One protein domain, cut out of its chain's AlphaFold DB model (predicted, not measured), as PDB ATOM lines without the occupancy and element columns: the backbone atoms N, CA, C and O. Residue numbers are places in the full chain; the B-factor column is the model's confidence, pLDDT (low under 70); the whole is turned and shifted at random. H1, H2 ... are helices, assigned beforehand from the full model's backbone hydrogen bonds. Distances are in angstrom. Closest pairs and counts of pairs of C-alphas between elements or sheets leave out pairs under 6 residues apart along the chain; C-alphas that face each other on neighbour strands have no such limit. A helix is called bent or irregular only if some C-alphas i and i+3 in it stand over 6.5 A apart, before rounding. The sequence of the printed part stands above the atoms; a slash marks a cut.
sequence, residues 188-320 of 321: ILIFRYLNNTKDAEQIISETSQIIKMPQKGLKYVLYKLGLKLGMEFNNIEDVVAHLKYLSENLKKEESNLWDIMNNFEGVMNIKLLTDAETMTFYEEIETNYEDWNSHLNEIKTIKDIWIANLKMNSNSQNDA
ATOM      1  N   ILE A 188      23.159 -12.336 -15.258       93.94
ATOM      2  CA  ILE A 188      23.033 -10.937 -15.690       93.94
ATOM      3  C   ILE A 188      22.861 -10.010 -14.480       93.94
ATOM      4  O   ILE A 188      23.526  -8.973 -14.415       93.94
ATOM      5  N   LEU A 189      21.999 -10.369 -13.527       94.06
ATOM      6  CA  LEU A 189      21.783  -9.593 -12.303       94.06
ATOM      7  C   LEU A 189      23.056  -9.513 -11.453       94.06
ATOM      8  O   LEU A 189      23.454  -8.415 -11.059       94.06
ATOM      9  N   ILE A 190      23.767 -10.633 -11.283       90.94
ATOM     10  CA  ILE A 190      25.075 -10.671 -10.610       90.94
ATOM     11  C   ILE A 190      26.071  -9.723 -11.293       90.94
ATOM     12  O   ILE A 190      26.735  -8.931 -10.624       90.94
ATOM     13  N   PHE A 191      26.176  -9.744 -12.625       92.50
ATOM     14  CA  PHE A 191      27.079  -8.835 -13.338       92.50
ATOM     15  C   PHE A 191      26.696  -7.366 -13.160       92.50
ATOM     16  O   PHE A 191      27.579  -6.524 -12.981       92.50
ATOM     17  N   ARG A 192      25.398  -7.039 -13.189       94.50
ATOM     18  CA  ARG A 192      24.924  -5.672 -12.929       94.50
ATOM     19  C   ARG A 192      25.289  -5.221 -11.519       94.50
ATOM     20  O   ARG A 192      25.761  -4.098 -11.355       94.50
ATOM     21  N   TYR A 193      25.108  -6.087 -10.527       93.81
ATOM     22  CA  TYR A 193      25.536  -5.849  -9.154       93.81
ATOM     23  C   TYR A 193      27.045  -5.579  -9.069       93.81
ATOM     24  O   TYR A 193      27.442  -4.501  -8.633       93.81
ATOM     25  N   LEU A 194      27.886  -6.488  -9.576       90.62
ATOM     26  CA  LEU A 194      29.352  -6.356  -9.546       90.62
ATOM     27  C   LEU A 194      29.865  -5.103 -10.271       90.62
ATOM     28  O   LEU A 194      30.906  -4.550  -9.911       90.62
ATOM     29  N   ASN A 195      29.163  -4.661 -11.315       91.69
ATOM     30  CA  ASN A 195      29.489  -3.418 -11.999       91.69
ATOM     31  C   ASN A 195      29.120  -2.195 -11.146       91.69
ATOM     32  O   ASN A 195      29.897  -1.247 -11.055       91.69
ATOM     33  N   ASN A 196      27.957  -2.230 -10.495       93.25
ATOM     34  CA  ASN A 196      27.439  -1.110  -9.719       93.25
ATOM     35  C   ASN A 196      28.077  -0.980  -8.325       93.25
ATOM     36  O   ASN A 196      28.053   0.117  -7.774       93.25
ATOM     37  N   THR A 197      28.632  -2.041  -7.731       90.94
ATOM     38  CA  THR A 197      29.253  -1.987  -6.390       90.94
ATOM     39  C   THR A 197      30.434  -1.027  -6.332       90.94
ATOM     40  O   THR A 197      30.543  -0.238  -5.394       90.94
ATOM     41  N   LYS A 198      31.271  -1.013  -7.376       86.31
ATOM     42  CA  LYS A 198      32.372  -0.044  -7.498       86.31
ATOM     43  C   LYS A 198      31.861   1.397  -7.494       86.31
ATOM     44  O   LYS A 198      32.416   2.251  -6.802       86.31
ATOM     45  N   ASP A 199      30.778   1.648  -8.223       90.19
ATOM     46  CA  ASP A 199      30.145   2.964  -8.263       90.19
ATOM     47  C   ASP A 199      29.492   3.305  -6.916       90.19
ATOM     48  O   ASP A 199      29.520   4.461  -6.493       90.19
ATOM     49  N   ALA A 200      28.922   2.318  -6.220       92.50
ATOM     50  CA  ALA A 200      28.228   2.502  -4.950       92.50
ATOM     51  C   ALA A 200      29.156   3.036  -3.853       92.50
ATOM     52  O   ALA A 200      28.823   4.036  -3.214       92.50
ATOM     53  N   GLU A 201      30.338   2.440  -3.671       91.69
ATOM     54  CA  GLU A 201      31.317   2.912  -2.684       91.69
ATOM     55  C   GLU A 201      31.739   4.364  -2.949       91.69
ATOM     56  O   GLU A 201      31.761   5.201  -2.037       91.69
ATOM     57  N   GLN A 202      32.019   4.684  -4.216       94.25
ATOM     58  CA  GLN A 202      32.372   6.036  -4.635       94.25
ATOM     59  C   GLN A 202      31.221   7.016  -4.374       94.25
ATOM     60  O   GLN A 202      31.430   8.081  -3.787       94.25
ATOM     61  N   ILE A 203      29.995   6.659  -4.763       95.06
ATOM     62  CA  ILE A 203      28.799   7.486  -4.580       95.06
ATOM     63  C   ILE A 203      28.535   7.747  -3.094       95.06
ATOM     64  O   ILE A 203      28.297   8.898  -2.726       95.06
ATOM     65  N   ILE A 204      28.614   6.731  -2.232       94.06
ATOM     66  CA  ILE A 204      28.410   6.878  -0.782       94.06
ATOM     67  C   ILE A 204      29.456   7.826  -0.186       94.06
ATOM     68  O   ILE A 204      29.110   8.733   0.582       94.06
ATOM     69  N   SER A 205      30.726   7.651  -0.564       94.50
ATOM     70  CA  SER A 205      31.832   8.496  -0.104       94.50
ATOM     71  C   SER A 205      31.645   9.957  -0.527       94.50
ATOM     72  O   SER A 205      31.666  10.856   0.319       94.50
ATOM     73  N   GLU A 206      31.377  10.205  -1.810       94.69
ATOM     74  CA  GLU A 206      31.154  11.551  -2.348       94.69
ATOM     75  C   GLU A 206      29.932  12.224  -1.711       94.69
ATOM     76  O   GLU A 206      30.008  13.381  -1.294       94.69
ATOM     77  N   THR A 207      28.823  11.496  -1.561       93.44
ATOM     78  CA  THR A 207      27.591  12.013  -0.940       93.44
ATOM     79  C   THR A 207      27.838  12.411   0.515       93.44
ATOM     80  O   THR A 207      27.465  13.506   0.939       93.44
ATOM     81  N   SER A 208      28.560  11.573   1.263       92.50
ATOM     82  CA  SER A 208      28.927  11.839   2.660       92.50
ATOM     83  C   SER A 208      29.827  13.069   2.821       92.50
ATOM     84  O   SER A 208      29.767  13.751   3.847       92.50
ATOM     85  N   GLN A 209      30.680  13.362   1.835       93.56
ATOM     86  CA  GLN A 209      31.522  14.562   1.829       93.56
ATOM     87  C   GLN A 209      30.721  15.815   1.461       93.56
ATOM     88  O   GLN A 209      30.836  16.840   2.132       93.56
ATOM     89  N   ILE A 210      29.885  15.724   0.426       89.88
ATOM     90  CA  ILE A 210      29.098  16.840  -0.109       89.88
ATOM     91  C   ILE A 210      28.076  17.355   0.915       89.88
ATOM     92  O   ILE A 210      27.921  18.568   1.069       89.88
ATOM     93  N   ILE A 211      27.433  16.460   1.673       88.56
ATOM     94  CA  ILE A 211      26.463  16.851   2.709       88.56
ATOM     95  C   ILE A 211      27.122  17.677   3.823       88.56
ATOM     96  O   ILE A 211      26.494  18.574   4.372       88.56
ATOM     97  N   LYS A 212      28.411  17.464   4.119       90.31
ATOM     98  CA  LYS A 212      29.135  18.234   5.149       90.31
ATOM     99  C   LYS A 212      29.488  19.662   4.717       90.31
ATOM    100  O   LYS A 212      29.933  20.451   5.549       90.31
ATOM    101  N   MET A 213      29.333  20.008   3.437       88.00
ATOM    102  CA  MET A 213      29.649  21.349   2.941       88.00
ATOM    103  C   MET A 213      28.600  22.376   3.406       88.00
ATOM    104  O   MET A 213      27.414  22.043   3.446       88.00
ATOM    105  N   PRO A 214      28.982  23.634   3.701       80.50
ATOM    106  CA  PRO A 214      28.037  24.686   4.080       80.50
ATOM    107  C   PRO A 214      26.960  24.910   3.009       80.50
ATOM    108  O   PRO A 214      27.279  25.081   1.834       80.50
ATOM    109  N   GLN A 215      25.685  24.957   3.409       78.06
ATOM    110  CA  GLN A 215      24.561  25.049   2.469       78.06
ATOM    111  C   GLN A 215      23.809  26.378   2.585       78.06
ATOM    112  O   GLN A 215      23.069  26.613   3.544       78.06
ATOM    113  N   LYS A 216      23.903  27.218   1.547       84.56
ATOM    114  CA  LYS A 216      22.863  28.221   1.279       84.56
ATOM    115  C   LYS A 216      21.648  27.508   0.679       84.56
ATOM    116  O   LYS A 216      21.792  26.584  -0.120       84.56
ATOM    117  N   GLY A 217      20.448  27.908   1.097       87.56
ATOM    118  CA  GLY A 217      19.206  27.315   0.591       87.56
ATOM    119  C   GLY A 217      18.873  25.924   1.143       87.56
ATOM    120  O   GLY A 217      18.091  25.215   0.520       87.56
ATOM    121  N   LEU A 218      19.402  25.533   2.312       91.31
ATOM    122  CA  LEU A 218      19.174  24.204   2.905       91.31
ATOM    123  C   LEU A 218      17.688  23.792   2.926       91.31
ATOM    124  O   LEU A 218      17.361  22.689   2.511       91.31
ATOM    125  N   LYS A 219      16.770  24.695   3.299       93.56
ATOM    126  CA  LYS A 219      15.318  24.413   3.300       93.56
ATOM    127  C   LYS A 219      14.791  23.925   1.944       93.56
ATOM    128  O   LYS A 219      13.936  23.049   1.901       93.56
ATOM    129  N   TYR A 220      15.299  24.481   0.845       93.06
ATOM    130  CA  TYR A 220      14.897  24.084  -0.504       93.06
ATOM    131  C   TYR A 220      15.420  22.691  -0.870       93.06
ATOM    132  O   TYR A 220      14.693  21.905  -1.474       93.06
ATOM    133  N   VAL A 221      16.657  22.377  -0.471       93.62
ATOM    134  CA  VAL A 221      17.258  21.046  -0.643       93.62
ATOM    135  C   VAL A 221      16.444  19.994   0.098       93.62
ATOM    136  O   VAL A 221      16.019  19.022  -0.518       93.62
ATOM    137  N   LEU A 222      16.159  20.230   1.382       94.44
ATOM    138  CA  LEU A 222      15.380  19.313   2.219       94.44
ATOM    139  C   LEU A 222      13.975  19.078   1.648       94.44
ATOM    140  O   LEU A 222      13.546  17.934   1.523       94.44
ATOM    141  N   TYR A 223      13.295  20.141   1.202       95.81
ATOM    142  CA  TYR A 223      11.994  20.033   0.537       95.81
ATOM    143  C   TYR A 223      12.054  19.191  -0.745       95.81
ATOM    144  O   TYR A 223      11.224  18.307  -0.953       95.81
ATOM    145  N   LYS A 224      13.042  19.439  -1.615       95.94
ATOM    146  CA  LYS A 224      13.203  18.676  -2.862       95.94
ATOM    147  C   LYS A 224      13.509  17.206  -2.615       95.94
ATOM    148  O   LYS A 224      12.984  16.364  -3.338       95.94
ATOM    149  N   LEU A 225      14.353  16.917  -1.628       95.06
ATOM    150  CA  LEU A 225      14.639  15.548  -1.216       95.06
ATOM    151  C   LEU A 225      13.379  14.871  -0.723       95.06
ATOM    152  O   LEU A 225      13.070  13.778  -1.183       95.06
ATOM    153  N   GLY A 226      12.614  15.554   0.126       94.31
ATOM    154  CA  GLY A 226      11.414  14.955   0.671       94.31
ATOM    155  C   GLY A 226      10.345  14.659  -0.372       94.31
ATOM    156  O   GLY A 226       9.743  13.591  -0.353       94.31
ATOM    157  N   LEU A 227      10.195  15.531  -1.373       96.50
ATOM    158  CA  LEU A 227       9.340  15.253  -2.530       96.50
ATOM    159  C   LEU A 227       9.806  14.052  -3.359       96.50
ATOM    160  O   LEU A 227       8.973  13.345  -3.917       96.50
ATOM    161  N   LYS A 228      11.121  13.865  -3.520       96.94
ATOM    162  CA  LYS A 228      11.675  12.814  -4.383       96.94
ATOM    163  C   LYS A 228      11.744  11.452  -3.709       96.94
ATOM    164  O   LYS A 228      11.557  10.458  -4.397       96.94
ATOM    165  N   LEU A 229      11.992  11.431  -2.405       95.69
ATOM    166  CA  LEU A 229      12.112  10.216  -1.599       95.69
ATOM    167  C   LEU A 229      10.813   9.872  -0.853       95.69
ATOM    168  O   LEU A 229      10.721   8.824  -0.232       95.69
ATOM    169  N   GLY A 230       9.798  10.743  -0.896       96.62
ATOM    170  CA  GLY A 230       8.511  10.500  -0.237       96.62
ATOM    171  C   GLY A 230       8.576  10.550   1.292       96.62
ATOM    172  O   GLY A 230       7.770   9.906   1.958       96.62
ATOM    173  N   MET A 231       9.522  11.301   1.858       95.75
ATOM    174  CA  MET A 231       9.749  11.396   3.304       95.75
ATOM    175  C   MET A 231      10.057  12.832   3.733       95.75
ATOM    176  O   MET A 231      10.580  13.611   2.953       95.75
ATOM    177  N   GLU A 232       9.749  13.227   4.965       96.19
ATOM    178  CA  GLU A 232      10.046  14.590   5.424       96.19
ATOM    179  C   GLU A 232      11.456  14.697   6.024       96.19
ATOM    180  O   GLU A 232      11.850  13.878   6.852       96.19
ATOM    181  N   PHE A 233      12.193  15.747   5.642       95.94
ATOM    182  CA  PHE A 233      13.482  16.107   6.239       95.94
ATOM    183  C   PHE A 233      13.394  17.507   6.850       95.94
ATOM    184  O   PHE A 233      13.169  18.490   6.139       95.94
ATOM    185  N   ASN A 234      13.590  17.620   8.163       95.31
ATOM    186  CA  ASN A 234      13.484  18.887   8.888       95.31
ATOM    187  C   ASN A 234      14.831  19.598   9.014       95.31
ATOM    188  O   ASN A 234      14.894  20.830   9.076       95.31
ATOM    189  N   ASN A 235      15.912  18.830   9.061       95.12
ATOM    190  CA  ASN A 235      17.270  19.326   9.232       95.12
ATOM    191  C   ASN A 235      18.273  18.445   8.463       95.12
ATOM    192  O   ASN A 235      17.899  17.524   7.735       95.12
ATOM    193  N   ILE A 236      19.561  18.775   8.565       93.25
ATOM    194  CA  ILE A 236      20.612  18.029   7.869       93.25
ATOM    195  C   ILE A 236      20.920  16.701   8.564       93.25
ATOM    196  O   ILE A 236      21.294  15.735   7.902       93.25
ATOM    197  N   GLU A 237      20.727  16.638   9.879       95.06
ATOM    198  CA  GLU A 237      20.895  15.436  10.683       95.06
ATOM    199  C   GLU A 237      19.926  14.328  10.241       95.06
ATOM    200  O   GLU A 237      20.344  13.174  10.173       95.06
ATOM    201  N   ASP A 238      18.699  14.668   9.834       95.62
ATOM    202  CA  ASP A 238      17.714  13.732   9.280       95.62
ATOM    203  C   ASP A 238      18.218  13.110   7.966       95.62
ATOM    204  O   ASP A 238      18.125  11.899   7.764       95.62
ATOM    205  N   VAL A 239      18.817  13.920   7.080       94.44
ATOM    206  CA  VAL A 239      19.409  13.425   5.824       94.44
ATOM    207  C   VAL A 239      20.611  12.533   6.115       94.44
ATOM    208  O   VAL A 239      20.754  11.479   5.504       94.44
ATOM    209  N   VAL A 240      21.480  12.931   7.048       94.88
ATOM    210  CA  VAL A 240      22.650  12.130   7.441       94.88
ATOM    211  C   VAL A 240      22.214  10.797   8.054       94.88
ATOM    212  O   VAL A 240      22.799   9.762   7.733       94.88
ATOM    213  N   ALA A 241      21.180  10.801   8.898       95.75
ATOM    214  CA  ALA A 241      20.612   9.592   9.482       95.75
ATOM    215  C   ALA A 241      20.018   8.671   8.409       95.75
ATOM    216  O   ALA A 241      20.280   7.470   8.423       95.75
ATOM    217  N   HIS A 242      19.288   9.228   7.441       96.50
ATOM    218  CA  HIS A 242      18.734   8.454   6.336       96.50
ATOM    219  C   HIS A 242      19.820   7.915   5.392       96.50
ATOM    220  O   HIS A 242      19.788   6.745   5.033       96.50
ATOM    221  N   LEU A 243      20.848   8.703   5.063       95.69
ATOM    222  CA  LEU A 243      21.995   8.225   4.284       95.69
ATOM    223  C   LEU A 243      22.718   7.075   4.997       95.69
ATOM    224  O   LEU A 243      23.132   6.112   4.352       95.69
ATOM    225  N   LYS A 244      22.861   7.159   6.324       96.38
ATOM    226  CA  LYS A 244      23.421   6.074   7.133       96.38
ATOM    227  C   LYS A 244      22.549   4.819   7.047       96.38
ATOM    228  O   LYS A 244      23.086   3.753   6.772       96.38
ATOM    229  N   TYR A 245      21.233   4.961   7.206       97.19
ATOM    230  CA  TYR A 245      20.271   3.869   7.028       97.19
ATOM    231  C   TYR A 245      20.391   3.219   5.641       97.19
ATOM    232  O   TYR A 245      20.502   2.000   5.545       97.19
ATOM    233  N   LEU A 246      20.440   4.013   4.566       97.00
ATOM    234  CA  LEU A 246      20.595   3.494   3.207       97.00
ATOM    235  C   LEU A 246      21.928   2.770   3.027       97.00
ATOM    236  O   LEU A 246      21.964   1.687   2.457       97.00
ATOM    237  N   SER A 247      23.026   3.325   3.547       95.75
ATOM    238  CA  SER A 247      24.341   2.690   3.451       95.75
ATOM    239  C   SER A 247      24.437   1.392   4.258       95.75
ATOM    240  O   SER A 247      25.150   0.484   3.835       95.75
ATOM    241  N   GLU A 248      23.780   1.303   5.415       96.44
ATOM    242  CA  GLU A 248      23.742   0.083   6.229       96.44
ATOM    243  C   GLU A 248      22.914  -1.010   5.547       96.44
ATOM    244  O   GLU A 248      23.384  -2.144   5.456       96.44
ATOM    245  N   ASN A 249      21.743  -0.672   4.993       96.19
ATOM    246  CA  ASN A 249      20.939  -1.640   4.247       96.19
ATOM    247  C   ASN A 249      21.608  -2.060   2.939       96.19
ATOM    248  O   ASN A 249      21.627  -3.243   2.636       96.19
ATOM    249  N   LEU A 250      22.260  -1.150   2.214       95.44
ATOM    250  CA  LEU A 250      23.002  -1.503   1.002       95.44
ATOM    251  C   LEU A 250      24.091  -2.550   1.290       95.44
ATOM    252  O   LEU A 250      24.230  -3.502   0.531       95.44
ATOM    253  N   LYS A 251      24.803  -2.441   2.422       95.06
ATOM    254  CA  LYS A 251      25.772  -3.463   2.868       95.06
ATOM    255  C   LYS A 251      25.116  -4.776   3.288       95.06
ATOM    256  O   LYS A 251      25.691  -5.840   3.079       95.06
ATOM    257  N   LYS A 252      23.944  -4.703   3.923       96.06
ATOM    258  CA  LYS A 252      23.165  -5.881   4.316       96.06
ATOM    259  C   LYS A 252      22.709  -6.658   3.081       96.06
ATOM    260  O   LYS A 252      22.963  -7.854   3.013       96.06
ATOM    261  N   GLU A 253      22.117  -5.981   2.100       95.44
ATOM    262  CA  GLU A 253      21.672  -6.617   0.856       95.44
ATOM    263  C   GLU A 253      22.856  -7.102   0.003       95.44
ATOM    264  O   GLU A 253      22.783  -8.156  -0.615       95.44
ATOM    265  N   GLU A 254      24.002  -6.413   0.051       93.88
ATOM    266  CA  GLU A 254      25.261  -6.923  -0.509       93.88
ATOM    267  C   GLU A 254      25.702  -8.232   0.164       93.88
ATOM    268  O   GLU A 254      26.078  -9.175  -0.530       93.88
ATOM    269  N   SER A 255      25.621  -8.331   1.496       94.94
ATOM    270  CA  SER A 255      25.910  -9.583   2.209       94.94
ATOM    271  C   SER A 255      24.955 -10.700   1.795       94.94
ATOM    272  O   SER A 255      25.414 -11.808   1.535       94.94
ATOM    273  N   ASN A 256      23.655 -10.408   1.683       94.56
ATOM    274  CA  ASN A 256      22.659 -11.384   1.247       94.56
ATOM    275  C   ASN A 256      22.958 -11.888  -0.173       94.56
ATOM    276  O   ASN A 256      22.962 -13.094  -0.409       94.56
ATOM    277  N   LEU A 257      23.281 -10.983  -1.105       93.56
ATOM    278  CA  LEU A 257      23.686 -11.349  -2.464       93.56
ATOM    279  C   LEU A 257      24.939 -12.229  -2.463       93.56
ATOM    280  O   LEU A 257      24.976 -13.220  -3.188       93.56
ATOM    281  N   TRP A 258      25.944 -11.918  -1.641       92.81
ATOM    282  CA  TRP A 258      27.133 -12.763  -1.506       92.81
ATOM    283  C   TRP A 258      26.813 -14.146  -0.940       92.81
ATOM    284  O   TRP A 258      27.353 -15.133  -1.437       92.81
ATOM    285  N   ASP A 259      25.934 -14.240   0.055       92.75
ATOM    286  CA  ASP A 259      25.509 -15.520   0.626       92.75
ATOM    287  C   ASP A 259      24.773 -16.376  -0.418       92.75
ATOM    288  O   ASP A 259      25.087 -17.559  -0.579       92.75
ATOM    289  N   ILE A 260      23.876 -15.773  -1.207       90.75
ATOM    290  CA  ILE A 260      23.187 -16.437  -2.324       90.75
ATOM    291  C   ILE A 260      24.199 -16.869  -3.399       90.75
ATOM    292  O   ILE A 260      24.209 -18.024  -3.825       90.75
ATOM    293  N   MET A 261      25.116 -15.982  -3.797       88.00
ATOM    294  CA  MET A 261      26.148 -16.271  -4.798       88.00
ATOM    295  C   MET A 261      27.134 -17.357  -4.351       88.00
ATOM    296  O   MET A 261      27.584 -18.143  -5.178       88.00
ATOM    297  N   ASN A 262      27.468 -17.448  -3.067       88.44
ATOM    298  CA  ASN A 262      28.326 -18.520  -2.556       88.44
ATOM    299  C   ASN A 262      27.629 -19.887  -2.625       88.44
ATOM    300  O   ASN A 262      28.290 -20.908  -2.802       88.44
ATOM    301  N   ASN A 263      26.296 -19.908  -2.566       84.75
ATOM    302  CA  ASN A 263      25.504 -21.114  -2.795       84.75
ATOM    303  C   ASN A 263      25.329 -21.445  -4.295       84.75
ATOM    304  O   ASN A 263      24.918 -22.556  -4.635       84.75
ATOM    305  N   PHE A 264      25.706 -20.536  -5.206       76.81
ATOM    306  CA  PHE A 264      25.569 -20.706  -6.660       76.81
ATOM    307  C   PHE A 264      26.393 -21.863  -7.233       76.81
ATOM    308  O   PHE A 264      26.004 -22.449  -8.240       76.81
ATOM    309  N   GLU A 265      27.513 -22.240  -6.606       69.44
ATOM    310  CA  GLU A 265      28.324 -23.378  -7.070       69.44
ATOM    311  C   GLU A 265      27.526 -24.695  -7.035       69.44
ATOM    312  O   GLU A 265      27.681 -25.540  -7.919       69.44
ATOM    313  N   GLY A 266      26.598 -24.835  -6.078       68.00
ATOM    314  CA  GLY A 266      25.644 -25.946  -6.039       68.00
ATOM    315  C   GLY A 266      24.606 -25.880  -7.164       68.00
ATOM    316  O   GLY A 266      24.260 -26.910  -7.740       68.00
ATOM    317  N   VAL A 267      24.173 -24.669  -7.524       64.06
ATOM    318  CA  VAL A 267      23.171 -24.404  -8.571       64.06
ATOM    319  C   VAL A 267      23.753 -24.600  -9.974       64.06
ATOM    320  O   VAL A 267      23.088 -25.115 -10.858       64.06
ATOM    321  N   MET A 268      25.031 -24.307 -10.208       65.62
ATOM    322  CA  MET A 268      25.667 -24.539 -11.516       65.62
ATOM    323  C   MET A 268      25.810 -26.027 -11.882       65.62
ATOM    324  O   MET A 268      26.150 -26.363 -13.022       65.62
ATOM    325  N   ASN A 269      25.517 -26.946 -10.958       69.25
ATOM    326  CA  ASN A 269      25.424 -28.368 -11.259       69.25
ATOM    327  C   ASN A 269      24.056 -28.704 -11.885       69.25
ATOM    328  O   ASN A 269      23.215 -29.365 -11.279       69.25
ATOM    329  N   ILE A 270      23.872 -28.275 -13.142       59.25
ATOM    330  CA  ILE A 270      22.647 -28.402 -13.966       59.25
ATOM    331  C   ILE A 270      22.044 -29.816 -13.932       59.25
ATOM    332  O   ILE A 270      20.842 -29.994 -14.074       59.25
ATOM    333  N   LYS A 271      22.869 -30.844 -13.708       59.34
ATOM    334  CA  LYS A 271      22.444 -32.247 -13.695       59.34
ATOM    335  C   LYS A 271      21.531 -32.626 -12.518       59.34
ATOM    336  O   LYS A 271      21.022 -33.745 -12.518       59.34
ATOM    337  N   LEU A 272      21.391 -31.761 -11.513       57.84
ATOM    338  CA  LEU A 272      20.634 -32.024 -10.284       57.84
ATOM    339  C   LEU A 272      19.491 -31.042 -10.037       57.84
ATOM    340  O   LEU A 272      18.735 -31.259  -9.096       57.84
ATOM    341  N   LEU A 273      19.370 -29.991 -10.844       62.31
ATOM    342  CA  LEU A 273      18.391 -28.948 -10.593       62.31
ATOM    343  C   LEU A 273      17.001 -29.354 -11.056       62.31
ATOM    344  O   LEU A 273      16.807 -29.806 -12.184       62.31
ATOM    345  N   THR A 274      16.038 -29.120 -10.179       70.75
ATOM    346  CA  THR A 274      14.622 -29.056 -10.530       70.75
ATOM    347  C   THR A 274      14.235 -27.622 -10.904       70.75
ATOM    348  O   THR A 274      14.848 -26.664 -10.421       70.75
ATOM    349  N   ASP A 275      13.184 -27.454 -11.714       73.69
ATOM    350  CA  ASP A 275      12.648 -26.129 -12.071       73.69
ATOM    351  C   ASP A 275      12.405 -25.261 -10.828       73.69
ATOM    352  O   ASP A 275      12.786 -24.092 -10.789       73.69
ATOM    353  N   ALA A 276      11.877 -25.862  -9.756       77.62
ATOM    354  CA  ALA A 276      11.589 -25.178  -8.498       77.62
ATOM    355  C   ALA A 276      12.840 -24.584  -7.824       77.62
ATOM    356  O   ALA A 276      12.797 -23.458  -7.328       77.62
ATOM    357  N   GLU A 277      13.957 -25.314  -7.807       77.50
ATOM    358  CA  GLU A 277      15.204 -24.840  -7.192       77.50
ATOM    359  C   GLU A 277      15.814 -23.681  -7.991       77.50
ATOM    360  O   GLU A 277      16.285 -22.708  -7.404       77.50
ATOM    361  N   THR A 278      15.758 -23.743  -9.326       76.81
ATOM    362  CA  THR A 278      16.287 -22.666 -10.187       76.81
ATOM    363  C   THR A 278      15.446 -21.404 -10.135       76.81
ATOM    364  O   THR A 278      16.005 -20.309 -10.096       76.81
ATOM    365  N   MET A 279      14.121 -21.553 -10.089       80.56
ATOM    366  CA  MET A 279      13.194 -20.435  -9.950       80.56
ATOM    367  C   MET A 279      13.395 -19.730  -8.608       80.56
ATOM    368  O   MET A 279      13.567 -18.517  -8.581       80.56
ATOM    369  N   THR A 280      13.497 -20.496  -7.515       86.50
ATOM    370  CA  THR A 280      13.754 -19.942  -6.173       86.50
ATOM    371  C   THR A 280      15.066 -19.157  -6.143       86.50
ATOM    372  O   THR A 280      15.116 -18.045  -5.630       86.50
ATOM    373  N   PHE A 281      16.128 -19.701  -6.743       87.75
ATOM    374  CA  PHE A 281      17.421 -19.025  -6.804       87.75
ATOM    375  C   PHE A 281      17.373 -17.706  -7.593       87.75
ATOM    376  O   PHE A 281      17.923 -16.698  -7.144       87.75
ATOM    377  N   TYR A 282      16.708 -17.701  -8.754       90.31
ATOM    378  CA  TYR A 282      16.524 -16.488  -9.549       90.31
ATOM    379  C   TYR A 282      15.738 -15.423  -8.775       90.31
ATOM    380  O   TYR A 282      16.201 -14.288  -8.673       90.31
ATOM    381  N   GLU A 283      14.602 -15.795  -8.180       92.81
ATOM    382  CA  GLU A 283      13.746 -14.885  -7.409       92.81
ATOM    383  C   GLU A 283      14.483 -14.279  -6.204       92.81
ATOM    384  O   GLU A 283      14.343 -13.085  -5.918       92.81
ATOM    385  N   GLU A 284      15.312 -15.071  -5.514       93.69
ATOM    386  CA  GLU A 284      16.147 -14.589  -4.412       93.69
ATOM    387  C   GLU A 284      17.180 -13.558  -4.890       93.69
ATOM    388  O   GLU A 284      17.313 -12.497  -4.272       93.69
ATOM    389  N   ILE A 285      17.889 -13.817  -5.996       93.44
ATOM    390  CA  ILE A 285      18.841 -12.845  -6.562       93.44
ATOM    391  C   ILE A 285      18.125 -11.581  -7.019       93.44
ATOM    392  O   ILE A 285      18.602 -10.483  -6.733       93.44
ATOM    393  N   GLU A 286      17.016 -11.727  -7.741       96.12
ATOM    394  CA  GLU A 286      16.236 -10.611  -8.267       96.12
ATOM    395  C   GLU A 286      15.775  -9.699  -7.136       96.12
ATOM    396  O   GLU A 286      16.114  -8.516  -7.142       96.12
ATOM    397  N   THR A 287      15.130 -10.261  -6.113       96.44
ATOM    398  CA  THR A 287      14.622  -9.498  -4.965       96.44
ATOM    399  C   THR A 287      15.744  -8.738  -4.250       96.44
ATOM    400  O   THR A 287      15.654  -7.526  -4.056       96.44
ATOM    401  N   ASN A 288      16.846  -9.418  -3.906       95.75
ATOM    402  CA  ASN A 288      17.953  -8.777  -3.187       95.75
ATOM    403  C   ASN A 288      18.677  -7.733  -4.056       95.75
ATOM    404  O   ASN A 288      19.126  -6.702  -3.552       95.75
ATOM    405  N   TYR A 289      18.783  -7.962  -5.369       96.75
ATOM    406  CA  TYR A 289      19.352  -6.983  -6.293       96.75
ATOM    407  C   TYR A 289      18.464  -5.746  -6.437       96.75
ATOM    408  O   TYR A 289      18.983  -4.628  -6.463       96.75
ATOM    409  N   GLU A 290      17.147  -5.921  -6.541       97.44
ATOM    410  CA  GLU A 290      16.197  -4.815  -6.640       97.44
ATOM    411  C   GLU A 290      16.238  -3.930  -5.394       97.44
ATOM    412  O   GLU A 290      16.381  -2.709  -5.529       97.44
ATOM    413  N   ASP A 291      16.230  -4.529  -4.201       97.12
ATOM    414  CA  ASP A 291      16.350  -3.808  -2.931       97.12
ATOM    415  C   ASP A 291      17.692  -3.068  -2.831       97.12
ATOM    416  O   ASP A 291      17.741  -1.858  -2.568       97.12
ATOM    417  N   TRP A 292      18.798  -3.754  -3.142       97.56
ATOM    418  CA  TRP A 292      20.133  -3.157  -3.163       97.56
ATOM    419  C   TRP A 292      20.220  -1.963  -4.130       97.56
ATOM    420  O   TRP A 292      20.721  -0.885  -3.788       97.56
ATOM    421  N   ASN A 293      19.699  -2.129  -5.349       97.25
ATOM    422  CA  ASN A 293      19.727  -1.105  -6.389       97.25
ATOM    423  C   ASN A 293      18.790   0.066  -6.061       97.25
ATOM    424  O   ASN A 293      19.114   1.215  -6.375       97.25
ATOM    425  N   SER A 294      17.661  -0.198  -5.401       97.25
ATOM    426  CA  SER A 294      16.749   0.825  -4.885       97.25
ATOM    427  C   SER A 294      17.472   1.746  -3.900       97.25
ATOM    428  O   SER A 294      17.548   2.959  -4.129       97.25
ATOM    429  N   HIS A 295      18.146   1.176  -2.892       97.19
ATOM    430  CA  HIS A 295      18.945   1.950  -1.939       97.19
ATOM    431  C   HIS A 295      20.038   2.777  -2.626       97.19
ATOM    432  O   HIS A 295      20.208   3.960  -2.322       97.19
ATOM    433  N   LEU A 296      20.752   2.205  -3.602       97.06
ATOM    434  CA  LEU A 296      21.769   2.939  -4.358       97.06
ATOM    435  C   LEU A 296      21.179   4.135  -5.126       97.06
ATOM    436  O   LEU A 296      21.787   5.209  -5.176       97.06
ATOM    437  N   ASN A 297      20.005   3.968  -5.735       97.19
ATOM    438  CA  ASN A 297      19.341   5.023  -6.499       97.19
ATOM    439  C   ASN A 297      18.829   6.163  -5.609       97.19
ATOM    440  O   ASN A 297      18.898   7.330  -6.010       97.19
ATOM    441  N   GLU A 298      18.391   5.867  -4.387       97.75
ATOM    442  CA  GLU A 298      18.055   6.901  -3.406       97.75
ATOM    443  C   GLU A 298      19.295   7.711  -3.005       97.75
ATOM    444  O   GLU A 298      19.261   8.943  -3.026       97.75
ATOM    445  N   ILE A 299      20.438   7.056  -2.761       97.25
ATOM    446  CA  ILE A 299      21.702   7.751  -2.464       97.25
ATOM    447  C   ILE A 299      22.139   8.630  -3.648       97.25
ATOM    448  O   ILE A 299      22.513   9.791  -3.449       97.25
ATOM    449  N   LYS A 300      22.045   8.125  -4.887       97.06
ATOM    450  CA  LYS A 300      22.285   8.921  -6.110       97.06
ATOM    451  C   LYS A 300      21.371  10.144  -6.172       97.06
ATOM    452  O   LYS A 300      21.838  11.246  -6.444       97.06
ATOM    453  N   THR A 301      20.093   9.977  -5.842       97.25
ATOM    454  CA  THR A 301      19.117  11.073  -5.805       97.25
ATOM    455  C   THR A 301      19.508  12.136  -4.779       97.25
ATOM    456  O   THR A 301      19.474  13.331  -5.093       97.25
ATOM    457  N   ILE A 302      19.941  11.721  -3.581       96.12
ATOM    458  CA  ILE A 302      20.452  12.634  -2.550       96.12
ATOM    459  C   ILE A 302      21.635  13.433  -3.097       96.12
ATOM    460  O   ILE A 302      21.620  14.667  -3.060       96.12
ATOM    461  N   LYS A 303      22.629  12.736  -3.655       96.25
ATOM    462  CA  LYS A 303      23.836  13.325  -4.243       96.25
ATOM    463  C   LYS A 303      23.510  14.355  -5.321       96.25
ATOM    464  O   LYS A 303      24.009  15.478  -5.263       96.25
ATOM    465  N   ASP A 304      22.668  13.996  -6.284       96.25
ATOM    466  CA  ASP A 304      22.364  14.828  -7.447       96.25
ATOM    467  C   ASP A 304      21.636  16.117  -7.056       96.25
ATOM    468  O   ASP A 304      21.981  17.202  -7.539       96.25
ATOM    469  N   ILE A 305      20.671  16.029  -6.134       95.12
ATOM    470  CA  ILE A 305      19.969  17.206  -5.606       95.12
ATOM    471  C   ILE A 305      20.950  18.121  -4.867       95.12
ATOM    472  O   ILE A 305      20.901  19.345  -5.034       95.12
ATOM    473  N   TRP A 306      21.872  17.544  -4.095       93.81
ATOM    474  CA  TRP A 306      22.877  18.310  -3.366       93.81
ATOM    475  C   TRP A 306      23.863  19.018  -4.303       93.81
ATOM    476  O   TRP A 306      24.108  20.218  -4.158       93.81
ATOM    477  N   ILE A 307      24.379  18.314  -5.315       93.81
ATOM    478  CA  ILE A 307      25.264  18.880  -6.344       93.81
ATOM    479  C   ILE A 307      24.558  20.003  -7.108       93.81
ATOM    480  O   ILE A 307      25.160  21.048  -7.365       93.81
ATOM    481  N   ALA A 308      23.283  19.822  -7.464       93.81
ATOM    482  CA  ALA A 308      22.506  20.853  -8.143       93.81
ATOM    483  C   ALA A 308      22.390  22.133  -7.296       93.81
ATOM    484  O   ALA A 308      22.565  23.231  -7.827       93.81
ATOM    485  N   ASN A 309      22.171  22.003  -5.984       92.44
ATOM    486  CA  ASN A 309      22.129  23.147  -5.071       92.44
ATOM    487  C   ASN A 309      23.481  23.866  -4.972       92.44
ATOM    488  O   ASN A 309      23.538  25.094  -5.038       92.44
ATOM    489  N   LEU A 310      24.578  23.111  -4.868       89.81
ATOM    490  CA  LEU A 310      25.927  23.682  -4.838       89.81
ATOM    491  C   LEU A 310      26.231  24.494  -6.106       89.81
ATOM    492  O   LEU A 310      26.735  25.611  -6.002       89.81
ATOM    493  N   LYS A 311      25.850  23.984  -7.286       91.25
ATOM    494  CA  LYS A 311      26.014  24.687  -8.573       91.25
ATOM    495  C   LYS A 311      25.172  25.966  -8.671       91.25
ATOM    496  O   LYS A 311      25.630  26.967  -9.216       91.25
ATOM    497  N   MET A 312      23.946  25.962  -8.142       89.06
ATOM    498  CA  MET A 312      23.109  27.171  -8.104       89.06
ATOM    499  C   MET A 312      23.722  28.246  -7.199       89.06
ATOM    500  O   MET A 312      23.769  29.422  -7.563       89.06
ATOM    501  N   ASN A 313      24.251  27.835  -6.046       85.81
ATOM    502  CA  ASN A 313      24.883  28.744  -5.098       85.81
ATOM    503  C   ASN A 313      26.181  29.356  -5.644       85.81
ATOM    504  O   ASN A 313      26.394  30.553  -5.454       85.81
ATOM    505  N   SER A 314      27.011  28.584  -6.356       83.56
ATOM    506  CA  SER A 314      28.242  29.109  -6.966       83.56
ATOM    507  C   SER A 314      27.963  30.158  -8.042       83.56
ATOM    508  O   SER A 314      28.662  31.164  -8.108       83.56
ATOM    509  N   ASN A 315      26.907  29.977  -8.842       79.25
ATOM    510  CA  ASN A 315      26.550  30.934  -9.893       79.25
ATOM    511  C   ASN A 315      26.021  32.252  -9.308       79.25
ATOM    512  O   ASN A 315      26.393  33.322  -9.773       79.25
ATOM    513  N   SER A 316      25.251  32.185  -8.215       72.06
ATOM    514  CA  SER A 316      24.737  33.386  -7.536       72.06
ATOM    515  C   SER A 316      25.823  34.294  -6.939       72.06
ATOM    516  O   SER A 316      25.563  35.467  -6.686       72.06
ATOM    517  N   GLN A 317      27.031  33.771  -6.693       60.75
ATOM    518  CA  GLN A 317      28.158  34.574  -6.206       60.75
ATOM    519  C   GLN A 317      28.902  35.305  -7.324       60.75
ATOM    520  O   GLN A 317      29.453  36.365  -7.049       60.75
ATOM    521  N   ASN A 318      28.893  34.781  -8.554       62.78
ATOM    522  CA  ASN A 318      29.544  35.423  -9.699       62.78
ATOM    523  C   ASN A 318      28.692  36.544 -10.314       62.78
ATOM    524  O   ASN A 318      29.250  37.468 -10.886       62.78
ATOM    525  N   ASP A 319      27.364  36.492 -10.171       55.72
ATOM    526  CA  ASP A 319      26.465  37.547 -10.676       55.72
ATOM    527  C   ASP A 319      26.339  38.751  -9.716       55.72
ATOM    528  O   ASP A 319      25.772  39.783 -10.074       55.72
ATOM    529  N   ALA A 320      26.837  38.626  -8.479       51.19
ATOM    530  CA  ALA A 320      26.804  39.677  -7.457       51.19
ATOM    531  C   ALA A 320      28.121  40.477  -7.342       51.19
ATOM    532  O   ALA A 320      28.202  41.392  -6.519       51.19
TER     533      ALA A 320
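This is residues 188 to 320 of the 321 residues of an uncharacterized protein of Paenibacillus sp. JW14 (UniProt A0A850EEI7). A long, loose rod is built on a helical hairpin, H3 and H4, with H1 packed lengthwise along H4 to complete an up-and-down bundle of three helices, and with short H2 packed on a later part of H4. H4 is the longest helix and runs along most of the rod; residues 315 to 320 stick out at one end, and residues 271 to 276 at the other. The printed part has 133 residues with four named helices, in the order H1, H2, H3, H4, and no named strand; the class is all helix. The whole is loose, with a radius of gyration of the C-alphas of 19.3 A and spans of 72 by 26 by 18 A.

H1, residues 188 to 211, begins at C-alpha 188 (23.033, -10.937, -15.690) and is 33.5 A long. It has a kink of 36 degrees near residue 198, yet is neither bent nor irregular, but only just: C-alphas 195 and 198 are 6.3 A apart. H2, residues 218 to 229, follows. H3, residues 236 to 267, runs 45.6 A from C-alpha 236 (20.612, 18.029, 7.869); it is only just irregular, with C-alphas 262 and 265 6.6 A apart. H4, residues 275 to 318, runs 63.9 A to C-alpha 318 (29.544, 35.423, -9.699).

H4 is the hub and touches the three other helices. H1 and H4 touch, closest at the C-alphas of Thr 207 and Lys 303, 5.2 A apart, at a shallow tilt of 30 degrees, the same way. H1 touches H3 with residues 204 to 211 alone, closest at the C-alphas of Ile 204 and Ser 247, 7.2 A apart; they run opposite ways at a shallow tilt of 20 degrees. H1 and H2 are apart. H2 touches residues 298 to 309 of H4, closest at the C-alphas of Leu 225 and Ile 302, 6.6 A apart, at a shallow tilt of 23 degrees, opposite ways. H2 and H3 are close but not clearly touching, the closest C-alphas, those of Leu 222 and Ile 236, being 7.8 A apart. H3 and H4 form a hairpin at a shallow tilt of 29 degrees; H4 touches H3 with residues 278 to 299 alone, closest at the C-alphas of Leu 250 and Trp 292, 5.3 A apart. In H2 every O i to N i+4 pair is within hydrogen-bond range; in H1 17 of 20 are, in H3 25 of 28 and in H4 38 of 40.

The two C-alphas farthest apart, those of Lys 271 and Ala 320, are 72.3 A apart. Without the stretches that stand free, the body spans 58 by 24 by 18 A. The printed part has no cut, and its three links are short. The mean pLDDT of the printed part is 89.2; residues 265 to 273 and 317 to 320 are under 70.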